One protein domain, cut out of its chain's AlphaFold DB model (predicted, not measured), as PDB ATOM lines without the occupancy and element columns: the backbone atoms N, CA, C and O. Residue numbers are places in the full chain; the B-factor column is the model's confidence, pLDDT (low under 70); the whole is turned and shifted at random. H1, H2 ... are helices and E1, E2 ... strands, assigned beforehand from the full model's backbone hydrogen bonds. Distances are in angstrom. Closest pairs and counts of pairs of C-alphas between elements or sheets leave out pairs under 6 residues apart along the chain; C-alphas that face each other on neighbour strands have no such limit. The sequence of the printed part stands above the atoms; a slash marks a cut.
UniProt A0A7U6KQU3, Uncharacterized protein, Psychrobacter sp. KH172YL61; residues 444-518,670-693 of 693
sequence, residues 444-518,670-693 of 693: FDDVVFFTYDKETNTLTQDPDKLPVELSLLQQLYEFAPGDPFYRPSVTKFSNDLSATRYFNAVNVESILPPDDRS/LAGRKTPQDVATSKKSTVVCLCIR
ATOM      1  N   PHE A 444     -69.607  10.889   2.624       93.75
ATOM      2  CA  PHE A 444     -70.552   9.882   3.092       93.75
ATOM      3  C   PHE A 444     -69.851   8.532   3.303       93.75
ATOM      4  O   PHE A 444     -68.920   8.156   2.585       93.75
ATOM      5  N   ASP A 445     -70.322   7.798   4.300       90.62
ATOM      6  CA  ASP A 445     -69.945   6.417   4.600       90.62
ATOM      7  C   ASP A 445     -71.102   5.464   4.219       90.62
ATOM      8  O   ASP A 445     -72.079   5.890   3.598       90.62
ATOM      9  N   ASP A 446     -71.022   4.183   4.584       87.12
ATOM     10  CA  ASP A 446     -72.133   3.244   4.381       87.12
ATOM     11  C   ASP A 446     -73.409   3.667   5.144       87.12
ATOM     12  O   ASP A 446     -73.351   4.227   6.243       87.12
ATOM     13  N   VAL A 447     -74.584   3.386   4.565       87.00
ATOM     14  CA  VAL A 447     -75.889   3.652   5.197       87.00
ATOM     15  C   VAL A 447     -76.309   2.441   6.030       87.00
ATOM     16  O   VAL A 447     -76.552   1.363   5.485       87.00
ATOM     17  N   VAL A 448     -76.422   2.615   7.349       85.62
ATOM     18  CA  VAL A 448     -76.746   1.529   8.288       85.62
ATOM     19  C   VAL A 448     -78.224   1.572   8.667       85.62
ATOM     20  O   VAL A 448     -78.696   2.537   9.273       85.62
ATOM     21  N   PHE A 449     -78.953   0.504   8.347       84.62
ATOM     22  CA  PHE A 449     -80.359   0.340   8.711       84.62
ATOM     23  C   PHE A 449     -80.496  -0.467  10.007       84.62
ATOM     24  O   PHE A 449     -79.901  -1.533  10.147       84.62
ATOM     25  N   PHE A 450     -81.321   0.026  10.928       83.00
ATOM     26  CA  PHE A 450     -81.731  -0.665  12.145       83.00
ATOM     27  C   PHE A 450     -83.238  -0.919  12.123       83.00
ATOM     28  O   PHE A 450     -84.017  -0.053  11.724       83.00
ATOM     29  N   THR A 451     -83.649  -2.085  12.612       80.12
ATOM     30  CA  THR A 451     -85.053  -2.452  12.835       80.12
ATOM     31  C   THR A 451     -85.232  -3.036  14.231       80.12
ATOM     32  O   THR A 451     -84.281  -3.554  14.817       80.12
ATOM     33  N   TYR A 452     -86.450  -2.966  14.763       79.00
ATOM     34  CA  TYR A 452     -86.818  -3.647  16.002       79.00
ATOM     35  C   TYR A 452     -87.139  -5.121  15.726       79.00
ATOM     36  O   TYR A 452     -88.008  -5.423  14.904       79.00
ATOM     37  N   ASP A 453     -86.449  -6.028  16.413       77.94
ATOM     38  CA  ASP A 453     -86.713  -7.464  16.369       77.94
ATOM     39  C   ASP A 453     -87.721  -7.855  17.460       77.94
ATOM     40  O   ASP A 453     -87.515  -7.595  18.644       77.94
ATOM     41  N   LYS A 454     -88.818  -8.500  17.050       72.69
ATOM     42  CA  LYS A 454     -89.925  -8.921  17.927       72.69
ATOM     43  C   LYS A 454     -89.671 -10.278  18.602       72.69
ATOM     44  O   LYS A 454     -90.471 -10.680  19.439       72.69
ATOM     45  N   GLU A 455     -88.595 -10.986  18.246       75.00
ATOM     46  CA  GLU A 455     -88.169 -12.222  18.922       75.00
ATOM     47  C   GLU A 455     -87.142 -11.961  20.035       75.00
ATOM     48  O   GLU A 455     -87.094 -12.713  21.008       75.00
ATOM     49  N   THR A 456     -86.338 -10.895  19.920       72.50
ATOM     50  CA  THR A 456     -85.302 -10.527  20.909       72.50
ATOM     51  C   THR A 456     -85.584  -9.228  21.665       72.50
ATOM     52  O   THR A 456     -84.830  -8.904  22.578       72.50
ATOM     53  N   ASN A 457     -86.629  -8.481  21.292       71.19
ATOM     54  CA  ASN A 457     -86.978  -7.148  21.808       71.19
ATOM     55  C   ASN A 457     -85.858  -6.090  21.685       71.19
ATOM     56  O   ASN A 457     -85.855  -5.085  22.397       71.19
ATOM     57  N   THR A 458     -84.913  -6.286  20.761       73.06
ATOM     58  CA  THR A 458     -83.728  -5.431  20.580       73.06
ATOM     59  C   THR A 458     -83.599  -4.894  19.154       73.06
ATOM     60  O   THR A 458     -84.254  -5.358  18.220       73.06
ATOM     61  N   LEU A 459     -82.755  -3.872  18.977       74.75
ATOM     62  CA  LEU A 459     -82.447  -3.312  17.663       74.75
ATOM     63  C   LEU A 459     -81.394  -4.164  16.945       74.75
ATOM     64  O   LEU A 459     -80.315  -4.404  17.483       74.75
ATOM     65  N   THR A 460     -81.690  -4.565  15.710       76.50
ATOM     66  CA  THR A 460     -80.802  -5.367  14.855       76.50
ATOM     67  C   THR A 460     -80.532  -4.694  13.506       76.50
ATOM     68  O   THR A 460     -81.321  -3.869  13.042       76.50
ATOM     69  N   GLN A 461     -79.410  -5.068  12.884       77.38
ATOM     70  CA  GLN A 461     -79.018  -4.725  11.510       77.38
ATOM     71  C   GLN A 461     -79.246  -5.894  10.526       77.38
ATOM     72  O   GLN A 461     -78.888  -5.784   9.354       77.38
ATOM     73  N   ASP A 462     -79.798  -7.029  10.984       77.75
ATOM     74  CA  ASP A 462     -80.003  -8.231  10.162       77.75
ATOM     75  C   ASP A 462     -80.850  -7.906   8.908       77.75
ATOM     76  O   ASP A 462     -82.035  -7.578   9.045       77.75
ATOM     77  N   PRO A 463     -80.315  -8.037   7.676       77.19
ATOM     78  CA  PRO A 463     -81.030  -7.625   6.466       77.19
ATOM     79  C   PRO A 463     -82.286  -8.468   6.204       77.19
ATOM     80  O   PRO A 463     -83.261  -7.951   5.667       77.19
ATOM     81  N   ASP A 464     -82.292  -9.731   6.642       79.56
ATOM     82  CA  ASP A 464     -83.440 -10.642   6.539       79.56
ATOM     83  C   ASP A 464     -84.585 -10.296   7.515       79.56
ATOM     84  O   ASP A 464     -85.703 -10.788   7.351       79.56
ATOM     85  N   LYS A 465     -84.326  -9.451   8.527       80.00
ATOM     86  CA  LYS A 465     -85.331  -8.967   9.491       80.00
ATOM     87  C   LYS A 465     -85.838  -7.560   9.170       80.00
ATOM     88  O   LYS A 465     -86.789  -7.100   9.807       80.00
ATOM     89  N   LEU A 466     -85.239  -6.868   8.195       80.19
ATOM     90  CA  LEU A 466     -85.736  -5.572   7.739       80.19
ATOM     91  C   LEU A 466     -87.168  -5.727   7.186       80.19
ATOM     92  O   LEU A 466     -87.429  -6.645   6.407       80.19
ATOM     93  N   PRO A 467     -88.111  -4.815   7.499       76.50
ATOM     94  CA  PRO A 467     -89.487  -4.923   7.006       76.50
ATOM     95  C   PRO A 467     -89.668  -4.756   5.484       76.50
ATOM     96  O   PRO A 467     -90.804  -4.809   5.001       76.50
ATOM     97  N   VAL A 468     -88.576  -4.494   4.756       83.19
ATOM     98  CA  VAL A 468     -88.462  -4.233   3.315       83.19
ATOM     99  C   VAL A 468     -87.100  -4.762   2.854       83.19
ATOM    100  O   VAL A 468     -86.118  -4.628   3.580       83.19
ATOM    101  N   GLU A 469     -87.016  -5.314   1.641       84.69
ATOM    102  CA  GLU A 469     -85.741  -5.757   1.063       84.69
ATOM    103  C   GLU A 469     -84.750  -4.585   0.919       84.69
ATOM    104  O   GLU A 469     -85.084  -3.539   0.355       84.69
ATOM    105  N   LEU A 470     -83.507  -4.777   1.376       83.69
ATOM    106  CA  LEU A 470     -82.454  -3.751   1.357       83.69
ATOM    107  C   LEU A 470     -82.218  -3.151  -0.045       83.69
ATOM    108  O   LEU A 470     -81.956  -1.958  -0.162       83.69
ATOM    109  N   SER A 471     -82.383  -3.944  -1.109       85.06
ATOM    110  CA  SER A 471     -82.228  -3.501  -2.505       85.06
ATOM    111  C   SER A 471     -83.242  -2.430  -2.939       85.06
ATOM    112  O   SER A 471     -82.973  -1.676  -3.875       85.06
ATOM    113  N   LEU A 472     -84.396  -2.343  -2.265       85.44
ATOM    114  CA  LEU A 472     -85.402  -1.297  -2.469       85.44
ATOM    115  C   LEU A 472     -85.061  -0.047  -1.655       85.44
ATOM    116  O   LEU A 472     -85.222   1.064  -2.148       85.44
ATOM    117  N   LEU A 473     -84.538  -0.212  -0.437       84.44
ATOM    118  CA  LEU A 473     -84.109   0.905   0.413       84.44
ATOM    119  C   LEU A 473     -82.890   1.632  -0.178       84.44
ATOM    120  O   LEU A 473     -82.821   2.858  -0.132       84.44
ATOM    121  N   GLN A 474     -81.989   0.892  -0.830       84.94
ATOM    122  CA  GLN A 474     -80.857   1.428  -1.596       84.94
ATOM    123  C   GLN A 474     -81.263   2.233  -2.846       84.94
ATOM    124  O   GLN A 474     -80.424   2.919  -3.418       84.94
ATOM    125  N   GLN A 475     -82.531   2.184  -3.277       86.06
ATOM    126  CA  GLN A 475     -83.052   3.018  -4.374       86.06
ATOM    127  C   GLN A 475     -83.641   4.354  -3.884       86.06
ATOM    128  O   GLN A 475     -84.030   5.178  -4.709       86.06
ATOM    129  N   LEU A 476     -83.727   4.572  -2.565       85.19
ATOM    130  CA  LEU A 476     -84.310   5.778  -1.957       85.19
ATOM    131  C   LEU A 476     -83.270   6.860  -1.625       85.19
ATOM    132  O   LEU A 476     -83.647   7.954  -1.211       85.19
ATOM    133  N   TYR A 477     -81.975   6.578  -1.794       84.88
ATOM    134  CA  TYR A 477     -80.901   7.555  -1.627       84.88
ATOM    135  C   TYR A 477     -80.086   7.730  -2.914       84.88
ATOM    136  O   TYR A 477     -79.889   6.796  -3.685       84.88
ATOM    137  N   GLU A 478     -79.609   8.955  -3.147       84.19
ATOM    138  CA  GLU A 478     -78.857   9.342  -4.355       84.19
ATOM    139  C   GLU A 478     -77.343   9.484  -4.113       84.19
ATOM    140  O   GLU A 478     -76.616   9.829  -5.041       84.19
ATOM    141  N   PHE A 479     -76.872   9.242  -2.884       90.56
ATOM    142  CA  PHE A 479     -75.471   9.378  -2.473       90.56
ATOM    143  C   PHE A 479     -74.824   8.013  -2.200       90.56
ATOM    144  O   PHE A 479     -75.420   7.150  -1.559       90.56
ATOM    145  N   ALA A 480     -73.598   7.815  -2.672       88.88
ATOM    146  CA  ALA A 480     -72.805   6.611  -2.454       88.88
ATOM    147  C   ALA A 480     -71.754   6.803  -1.338       88.88
ATOM    148  O   ALA A 480     -71.343   7.933  -1.059       88.88
ATOM    149  N   PRO A 481     -71.249   5.717  -0.724       90.00
ATOM    150  CA  PRO A 481     -70.088   5.788   0.161       90.00
ATOM    151  C   PRO A 481     -68.870   6.349  -0.588       90.00
ATOM    152  O   PRO A 481     -68.456   5.803  -1.613       90.00
ATOM    153  N   GLY A 482     -68.292   7.435  -0.076       91.69
ATOM    154  CA  GLY A 482     -67.249   8.219  -0.743       91.69
ATOM    155  C   GLY A 482     -67.745   9.455  -1.506       91.69
ATOM    156  O   GLY A 482     -66.912  10.246  -1.939       91.69
ATOM    157  N   ASP A 483     -69.058   9.678  -1.651       94.25
ATOM    158  CA  ASP A 483     -69.553  10.944  -2.206       94.25
ATOM    159  C   ASP A 483     -69.370  12.095  -1.195       94.25
ATOM    160  O   ASP A 483     -69.559  11.888   0.007       94.25
ATOM    161  N   PRO A 484     -69.064  13.330  -1.638       94.44
ATOM    162  CA  PRO A 484     -68.920  14.477  -0.744       94.44
ATOM    163  C   PRO A 484     -70.208  14.778   0.036       94.44
ATOM    164  O   PRO A 484     -71.274  14.977  -0.556       94.44
ATOM    165  N   PHE A 485     -70.106  14.870   1.363       94.75
ATOM    166  CA  PHE A 485     -71.251  14.971   2.264       94.75
ATOM    167  C   PHE A 485     -72.156  16.173   1.949       94.75
ATOM    168  O   PHE A 485     -71.686  17.267   1.625       94.75
ATOM    169  N   TYR A 486     -73.475  16.001   2.069       94.44
ATOM    170  CA  TYR A 486     -74.444  17.082   1.873       94.44
ATOM    171  C   TYR A 486     -75.721  16.841   2.690       94.44
ATOM    172  O   TYR A 486     -76.519  15.959   2.372       94.44
ATOM    173  N   ARG A 487     -75.942  17.639   3.746       93.56
ATOM    174  CA  ARG A 487     -77.062  17.466   4.701       93.56
ATOM    175  C   ARG A 487     -78.442  17.348   4.026       93.56
ATOM    176  O   ARG A 487     -79.195  16.451   4.409       93.56
ATOM    177  N   PRO A 488     -78.787  18.158   3.001       93.56
ATOM    178  CA  PRO A 488     -80.074  18.047   2.314       93.56
ATOM    179  C   PRO A 488     -80.316  16.703   1.608       93.56
ATOM    180  O   PRO A 488     -81.476  16.333   1.446       93.56
ATOM    181  N   SER A 489     -79.274  15.942   1.245       92.75
ATOM    182  CA  SER A 489     -79.434  14.570   0.734       92.75
ATOM    183  C   SER A 489     -79.954  13.616   1.815       92.75
ATOM    184  O   SER A 489     -80.814  12.784   1.534       92.75
ATOM    185  N   VAL A 490     -79.501  13.777   3.064       91.44
ATOM    186  CA  VAL A 490     -79.992  13.007   4.223       91.44
ATOM    187  C   VAL A 490     -81.436  13.397   4.551       91.44
ATOM    188  O   VAL A 490     -82.285  12.534   4.771       91.44
ATOM    189  N   THR A 491     -81.757  14.696   4.505       91.06
ATOM    190  CA  THR A 491     -83.135  15.186   4.678       91.06
ATOM    191  C   THR A 491     -84.069  14.666   3.583       91.06
ATOM    192  O   THR A 491     -85.183  14.243   3.885       91.06
ATOM    193  N   LYS A 492     -83.622  14.649   2.320       91.88
ATOM    194  CA  LYS A 492     -84.366  14.050   1.206       91.88
ATOM    195  C   LYS A 492     -84.615  12.559   1.443       91.88
ATOM    196  O   LYS A 492     -85.767  12.150   1.420       91.88
ATOM    197  N   PHE A 493     -83.577  11.787   1.756       91.75
ATOM    198  CA  PHE A 493     -83.688  10.352   2.038       91.75
ATOM    199  C   PHE A 493     -84.689  10.043   3.167       91.75
ATOM    200  O   PHE A 493     -85.517   9.148   3.022       91.75
ATOM    201  N   SER A 494     -84.691  10.830   4.250       90.00
ATOM    202  CA  SER A 494     -85.683  10.716   5.335       90.00
ATOM    203  C   SER A 494     -87.124  10.983   4.866       90.00
ATOM    204  O   SER A 494     -88.050  10.234   5.203       90.00
ATOM    205  N   ASN A 495     -87.323  12.005   4.026       90.12
ATOM    206  CA  ASN A 495     -88.623  12.304   3.419       90.12
ATOM    207  C   ASN A 495     -89.074  11.199   2.450       90.12
ATOM    208  O   ASN A 495     -90.235  10.796   2.495       90.12
ATOM    209  N   ASP A 496     -88.174  10.689   1.607       91.00
ATOM    210  CA  ASP A 496     -88.467   9.661   0.604       91.00
ATOM    211  C   ASP A 496     -88.789   8.310   1.273       91.00
ATOM    212  O   ASP A 496     -89.789   7.677   0.927       91.00
ATOM    213  N   LEU A 497     -88.043   7.921   2.319       88.94
ATOM    214  CA  LEU A 497     -88.378   6.797   3.208       88.94
ATOM    215  C   LEU A 497     -89.778   6.946   3.810       88.94
ATOM    216  O   LEU A 497     -90.590   6.022   3.722       88.94
ATOM    217  N   SER A 498     -90.081   8.111   4.387       87.69
ATOM    218  CA  SER A 498     -91.386   8.400   4.995       87.69
ATOM    219  C   SER A 498     -92.523   8.368   3.961       87.69
ATOM    220  O   SER A 498     -93.617   7.872   4.238       87.69
ATOM    221  N   ALA A 499     -92.262   8.830   2.734       89.12
ATOM    222  CA  ALA A 499     -93.223   8.830   1.637       89.12
ATOM    223  C   ALA A 499     -93.595   7.415   1.150       89.12
ATOM    224  O   ALA A 499     -94.716   7.226   0.672       89.12
ATOM    225  N   THR A 500     -92.718   6.413   1.315       89.50
ATOM    226  CA  THR A 500     -93.024   5.014   0.939       89.50
ATOM    227  C   THR A 500     -94.196   4.405   1.711       89.50
ATOM    228  O   THR A 500     -94.860   3.501   1.204       89.50
ATOM    229  N   ARG A 501     -94.436   4.870   2.950       85.50
ATOM    230  CA  ARG A 501     -95.334   4.244   3.940       85.50
ATOM    231  C   ARG A 501     -95.032   2.762   4.224       85.50
ATOM    232  O   ARG A 501     -95.917   2.020   4.645       85.50
ATOM    233  N   TYR A 502     -93.794   2.314   4.010       85.00
ATOM    234  CA  TYR A 502     -93.358   0.970   4.407       85.00
ATOM    235  C   TYR A 502     -93.155   0.824   5.925       85.00
ATOM    236  O   TYR A 502     -93.172  -0.293   6.448       85.00
ATOM    237  N   PHE A 503     -92.985   1.951   6.618       84.19
ATOM    238  CA  PHE A 503     -92.683   2.053   8.041       84.19
ATOM    239  C   PHE A 503     -93.724   2.931   8.742       84.19
ATOM    240  O   PHE A 503     -94.245   3.874   8.145       84.19
ATOM    241  N   ASN A 504     -94.007   2.623  10.008       82.00
ATOM    242  CA  ASN A 504     -94.869   3.423  10.879       82.00
ATOM    243  C   ASN A 504     -94.096   4.585  11.528       82.00
ATOM    244  O   ASN A 504     -94.669   5.646  11.757       82.00
ATOM    245  N   ALA A 505     -92.792   4.406  11.766       81.06
ATOM    246  CA  ALA A 505     -91.878   5.481  12.137       81.06
ATOM    247  C   ALA A 505     -90.514   5.292  11.456       81.06
ATOM    248  O   ALA A 505     -90.046   4.166  11.261       81.06
ATOM    249  N   VAL A 506     -89.880   6.413  11.110       84.75
ATOM    250  CA  VAL A 506     -88.531   6.488  10.540       84.75
ATOM    251  C   VAL A 506     -87.775   7.578  11.291       84.75
ATOM    252  O   VAL A 506     -88.273   8.695  11.405       84.75
ATOM    253  N   ASN A 507     -86.576   7.270  11.780       85.69
ATOM    254  CA  ASN A 507     -85.628   8.267  12.269       85.69
ATOM    255  C   ASN A 507     -84.319   8.132  11.484       85.69
ATOM    256  O   ASN A 507     -83.719   7.057  11.484       85.69
ATOM    257  N   VAL A 508     -83.889   9.205  10.816       87.19
ATOM    258  CA  VAL A 508     -82.628   9.248  10.058       87.19
ATOM    259  C   VAL A 508     -81.689  10.249  10.710       87.19
ATOM    260  O   VAL A 508     -81.980  11.442  10.784       87.19
ATOM    261  N   GLU A 509     -80.542   9.749  11.139       84.81
ATOM    262  CA  GLU A 509     -79.490  10.470  11.839       84.81
ATOM    263  C   GLU A 509     -78.185  10.375  11.032       84.81
ATOM    264  O   GLU A 509     -77.978   9.431  10.271       84.81
ATOM    265  N   SER A 510     -77.289  11.348  11.180       86.75
ATOM    266  CA  SER A 510     -75.941  11.281  10.607       86.75
ATOM    267  C   SER A 510     -74.947  11.347  11.751       86.75
ATOM    268  O   SER A 510     -74.999  12.296  12.529       86.75
ATOM    269  N   ILE A 511     -74.045  10.371  11.860       85.88
ATOM    270  CA  ILE A 511     -73.004  10.397  12.890       85.88
ATOM    271  C   ILE A 511     -72.000  11.481  12.497       85.88
ATOM    272  O   ILE A 511     -71.343  11.388  11.457       85.88
ATOM    273  N   LEU A 512     -71.935  12.538  13.298       86.81
ATOM    274  CA  LEU A 512     -71.036  13.678  13.122       86.81
ATOM    275  C   LEU A 512     -69.784  13.493  13.998       86.81
ATOM    276  O   LEU A 512     -69.844  12.734  14.968       86.81
ATOM    277  N   PRO A 513     -68.658  14.168  13.699       84.81
ATOM    278  CA  PRO A 513     -67.571  14.295  14.668       84.81
ATOM    279  C   PRO A 513     -68.040  15.078  15.912       84.81
ATOM    280  O   PRO A 513     -69.049  15.790  15.831       84.81
ATOM    281  N   PRO A 514     -67.341  14.977  17.058       77.44
ATOM    282  CA  PRO A 514     -67.662  15.789  18.225       77.44
ATOM    283  C   PRO A 514     -67.423  17.277  17.920       77.44
ATOM    284  O   PRO A 514     -66.353  17.659  17.451       77.44
ATOM    285  N   ASP A 515     -68.427  18.106  18.196       69.31
ATOM    286  CA  ASP A 515     -68.295  19.561  18.334       69.31
ATOM    287  C   ASP A 515     -67.849  19.858  19.783       69.31
ATOM    288  O   ASP A 515     -68.189  19.100  20.697       69.31
ATOM    289  N   ASP A 516     -67.179  20.986  20.038       57.75
ATOM    290  CA  ASP A 516     -66.900  21.474  21.403       57.75
ATOM    291  C   ASP A 516     -68.201  21.608  22.230       57.75
ATOM    292  O   ASP A 516     -68.202  21.564  23.459       57.75
ATOM    293  N   ARG A 517     -69.341  21.747  21.539       49.91
ATOM    294  CA  ARG A 517     -70.694  21.736  22.116       49.91
ATOM    295  C   ARG A 517     -71.188  20.337  22.493       49.91
ATOM    296  O   ARG A 517     -71.939  20.213  23.456       49.91
ATOM    297  N   SER A 518     -70.786  19.292  21.769       43.38
ATOM    298  CA  SER A 518     -71.208  17.905  22.018       43.38
ATOM    299  C   SER A 518     -70.703  17.400  23.369       43.38
ATOM    300  O   SER A 518     -71.481  16.840  24.136       43.38
ATOM    301  N   LEU A 670     -75.513  -0.385  20.146       50.44
ATOM    302  CA  LEU A 670     -75.684  -0.628  18.712       50.44
ATOM    303  C   LEU A 670     -74.346  -1.012  18.067       50.44
ATOM    304  O   LEU A 670     -73.705  -0.214  17.380       50.44
ATOM    305  N   ALA A 671     -73.929  -2.252  18.323       46.56
ATOM    306  CA  ALA A 671     -72.664  -2.829  17.906       46.56
ATOM    307  C   ALA A 671     -72.433  -2.615  16.403       46.56
ATOM    308  O   ALA A 671     -73.219  -3.062  15.570       46.56
ATOM    309  N   GLY A 672     -71.353  -1.910  16.061       54.25
ATOM    310  CA  GLY A 672     -71.019  -1.552  14.682       54.25
ATOM    311  C   GLY A 672     -71.401  -0.131  14.250       54.25
ATOM    312  O   GLY A 672     -71.003   0.263  13.157       54.25
ATOM    313  N   ARG A 673     -72.081   0.683  15.075       64.62
ATOM    314  CA  ARG A 673     -72.078   2.144  14.856       64.62
ATOM    315  C   ARG A 673     -70.656   2.683  15.061       64.62
ATOM    316  O   ARG A 673     -70.025   2.366  16.068       64.62
ATOM    317  N   LYS A 674     -70.170   3.515  14.134       71.19
ATOM    318  CA  LYS A 674     -68.959   4.329  14.346       71.19
ATOM    319  C   LYS A 674     -69.187   5.319  15.487       71.19
ATOM    320  O   LYS A 674     -70.285   5.854  15.625       71.19
ATOM    321  N   THR A 675     -68.152   5.602  16.270       78.38
ATOM    322  CA  THR A 675     -68.184   6.707  17.238       78.38
ATOM    323  C   THR A 675     -67.982   8.058  16.531       78.38
ATOM    324  O   THR A 675     -67.402   8.098  15.440       78.38
ATOM    325  N   PRO A 676     -68.383   9.189  17.139       79.31
ATOM    326  CA  PRO A 676     -67.997  10.521  16.665       79.31
ATOM    327  C   PRO A 676     -66.478  10.670  16.468       79.31
ATOM    328  O   PRO A 676     -66.020  11.292  15.509       79.31
ATOM    329  N   GLN A 677     -65.676  10.045  17.330       80.56
ATOM    330  CA  GLN A 677     -64.216  10.056  17.259       80.56
ATOM    331  C   GLN A 677     -63.684   9.245  16.055       80.56
ATOM    332  O   GLN A 677     -62.718   9.666  15.409       80.56
ATOM    333  N   ASP A 678     -64.340   8.140  15.676       80.19
ATOM    334  CA  ASP A 678     -64.051   7.414  14.426       80.19
ATOM    335  C   ASP A 678     -64.414   8.249  13.191       80.19
ATOM    336  O   ASP A 678     -63.681   8.245  12.198       80.19
ATOM    337  N   VAL A 679     -65.533   8.981  13.238       81.50
ATOM    338  CA  VAL A 679     -65.962   9.884  12.158       81.50
ATOM    339  C   VAL A 679     -64.943  11.009  11.965       81.50
ATOM    340  O   VAL A 679     -64.503  11.220  10.836       81.50
ATOM    341  N   ALA A 680     -64.487  11.655  13.044       79.12
ATOM    342  CA  ALA A 680     -63.425  12.667  12.997       79.12
ATOM    343  C   ALA A 680     -62.105  12.117  12.429       79.12
ATOM    344  O   ALA A 680     -61.454  12.748  11.597       79.12
ATOM    345  N   THR A 681     -61.721  10.902  12.835       82.50
ATOM    346  CA  THR A 681     -60.467  10.267  12.396       82.50
ATOM    347  C   THR A 681     -60.517   9.806  10.935       82.50
ATOM    348  O   THR A 681     -59.496   9.825  10.247       82.50
ATOM    349  N   SER A 682     -61.687   9.383  10.443       84.31
ATOM    350  CA  SER A 682     -61.866   8.840   9.085       84.31
ATOM    351  C   SER A 682     -62.415   9.836   8.056       84.31
ATOM    352  O   SER A 682     -62.430   9.513   6.870       84.31
ATOM    353  N   LYS A 683     -62.873  11.014   8.500       88.44
ATOM    354  CA  LYS A 683     -63.592  12.043   7.720       88.44
ATOM    355  C   LYS A 683     -64.792  11.512   6.924       88.44
ATOM    356  O   LYS A 683     -65.127  12.015   5.852       88.44
ATOM    357  N   LYS A 684     -65.451  10.481   7.460       87.75
ATOM    358  CA  LYS A 684     -66.564   9.761   6.826       87.75
ATOM    359  C   LYS A 684     -67.764   9.689   7.761       87.75
ATOM    360  O   LYS A 684     -67.695   9.017   8.787       87.75
ATOM    361  N   SER A 685     -68.849  10.378   7.408       81.75
ATOM    362  CA  SER A 685     -70.085  10.415   8.201       81.75
ATOM    363  C   SER A 685     -71.024   9.277   7.797       81.75
ATOM    364  O   SER A 685     -71.528   9.231   6.672       81.75
ATOM    365  N   THR A 686     -71.259   8.357   8.733       82.56
ATOM    366  CA  THR A 686     -72.230   7.261   8.607       82.56
ATOM    367  C   THR A 686     -73.647   7.798   8.754       82.56
ATOM    368  O   THR A 686     -73.971   8.434   9.757       82.56
ATOM    369  N   VAL A 687     -74.507   7.518   7.773       81.75
ATOM    370  CA  VAL A 687     -75.947   7.795   7.877       81.75
ATOM    371  C   VAL A 687     -76.623   6.575   8.485       81.75
ATOM    372  O   VAL A 687     -76.463   5.453   8.005       81.75
ATOM    373  N   VAL A 688     -77.379   6.791   9.554       78.56
ATOM    374  CA  VAL A 688     -78.056   5.749  10.316       78.56
ATOM    375  C   VAL A 688     -79.561   5.933  10.202       78.56
ATOM    376  O   VAL A 688     -80.083   7.013  10.457       78.56
ATOM    377  N   CYS A 689     -80.271   4.867   9.845       77.94
ATOM    378  CA  CYS A 689     -81.716   4.872   9.672       77.94
ATOM    379  C   CYS A 689     -82.370   3.840  10.596       77.94
ATOM    380  O   CYS A 689     -82.204   2.639  10.400       77.94
ATOM    381  N   LEU A 690     -83.137   4.294  11.587       78.81
ATOM    382  CA  LEU A 690     -84.003   3.443  12.402       78.81
ATOM    383  C   LEU A 690     -85.397   3.373  11.763       78.81
ATOM    384  O   LEU A 690     -86.103   4.377  11.682       78.81
ATOM    385  N   CYS A 691     -85.788   2.176  11.333       74.31
ATOM    386  CA  CYS A 691     -87.063   1.875  10.692       74.31
ATOM    387  C   CYS A 691     -87.930   1.003  11.610       74.31
ATOM    388  O   CYS A 691     -87.517  -0.086  12.002       74.31
ATOM    389  N   ILE A 692     -89.152   1.445  11.924       71.94
ATOM    390  CA  ILE A 692     -90.085   0.719  12.804       71.94
ATOM    391  C   ILE A 692     -91.398   0.444  12.060       71.94
ATOM    392  O   ILE A 692     -91.924   1.323  11.371       71.94
ATOM    393  N   ARG A 693     -91.936  -0.777  12.196       65.94
ATOM    394  CA  ARG A 693     -93.172  -1.236  11.539       65.94
ATOM    395  C   ARG A 693     -94.066  -2.074  12.458       65.94
ATOM    396  O   ARG A 693     -93.626  -3.143  12.949       65.94
TER     397      ARG A 693
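What this domain is: This is residues 444 to 518 and 670 to 693 of the 693 residues of an uncharacterized protein of Psychrobacter sp. KH172YL61 (UniProt A0A7U6KQU3). A three-stranded sheet, with E3 in the middle between E1 and E2, makes one layer, and the helix H2 packs along one face over E2 to make a second layer; the unnamed stretch 474 to 486 runs past on the same side of the sheet as H2. The small helix H3 sits at the end of the sheet where E3 begins, and the unnamed loop around residues 453 to 460 extends beyond the end of E1. The printed part has 99 residues, with three named helices and three named strands in the order E1 H1 H2 E2 H3 E3; the sheet, in the order E1 E3 E2, is mixed. The class is mixed, helices and strands, with 48 residues in named elements, under half of those printed. The whole is compact, with a radius of gyration of the C-alphas of 13.7 A and spans of 38 by 29 by 23 A.

How they stand to each other: The inner strand E3, residues 684 to 692, is parallel to the edge strand E1, residues 444 to 452, at 21 degrees; N 450 and O 689 are 2.8 A apart, within hydrogen-bond range. E3 is antiparallel to the other edge strand, E2, residues 505 to 510, at 171 degrees; N 688 and O 509 are 2.8 A apart, also within range. H2, residues 487 to 499, is on the sheet at a height of 9.0 A, over E2; on the local plane it runs along the strands, at 13 degrees to E2. The closest C-alphas of H2 and E2 are those of Ser 494 and Val 508, 5.8 A apart. H3, residues 676 to 682, only grazes the sheet; its closest C-alpha to E3 is that of Val 679, 5.7 A from that of Ser 685. H1, residues 470 to 473, is not on the sheet; it is close to H2 but not clearly touching, the closest C-alphas being those of Leu 473 and Leu 497, 7.8 A apart. H2 and H3 are apart. Every O i to N i+4 pair is within hydrogen-bond range in H2 and H3; H1 is too short for such a pair.

Where its parts are: E3 is 25.9 A long from first to last C-alpha and ends at C-alpha 692, (-90.085, 0.719, 12.804). E1 is 24.8 A long and begins at C-alpha 444, (-70.552, 9.882, 3.092). H2 is 18.6 A long and begins at C-alpha 487, (-77.062, 17.466, 4.701). E2 is 17.0 A long, H3 9.9 A and H1 5.0 A.

The domain as a whole: The C-alphas farthest apart are those of Glu 455 and Asp 516, 39.9 A. Residues 519 to 669 are not printed, and C-alphas 518 and 670 are 19.4 A apart across the cut, on the link from E2 to H3. The links from E1 to H1 and from H1 to H2 are long. Mean pLDDT of the printed part is 81.4; residues 515 to 518, 670 to 673 and 693 are under 70.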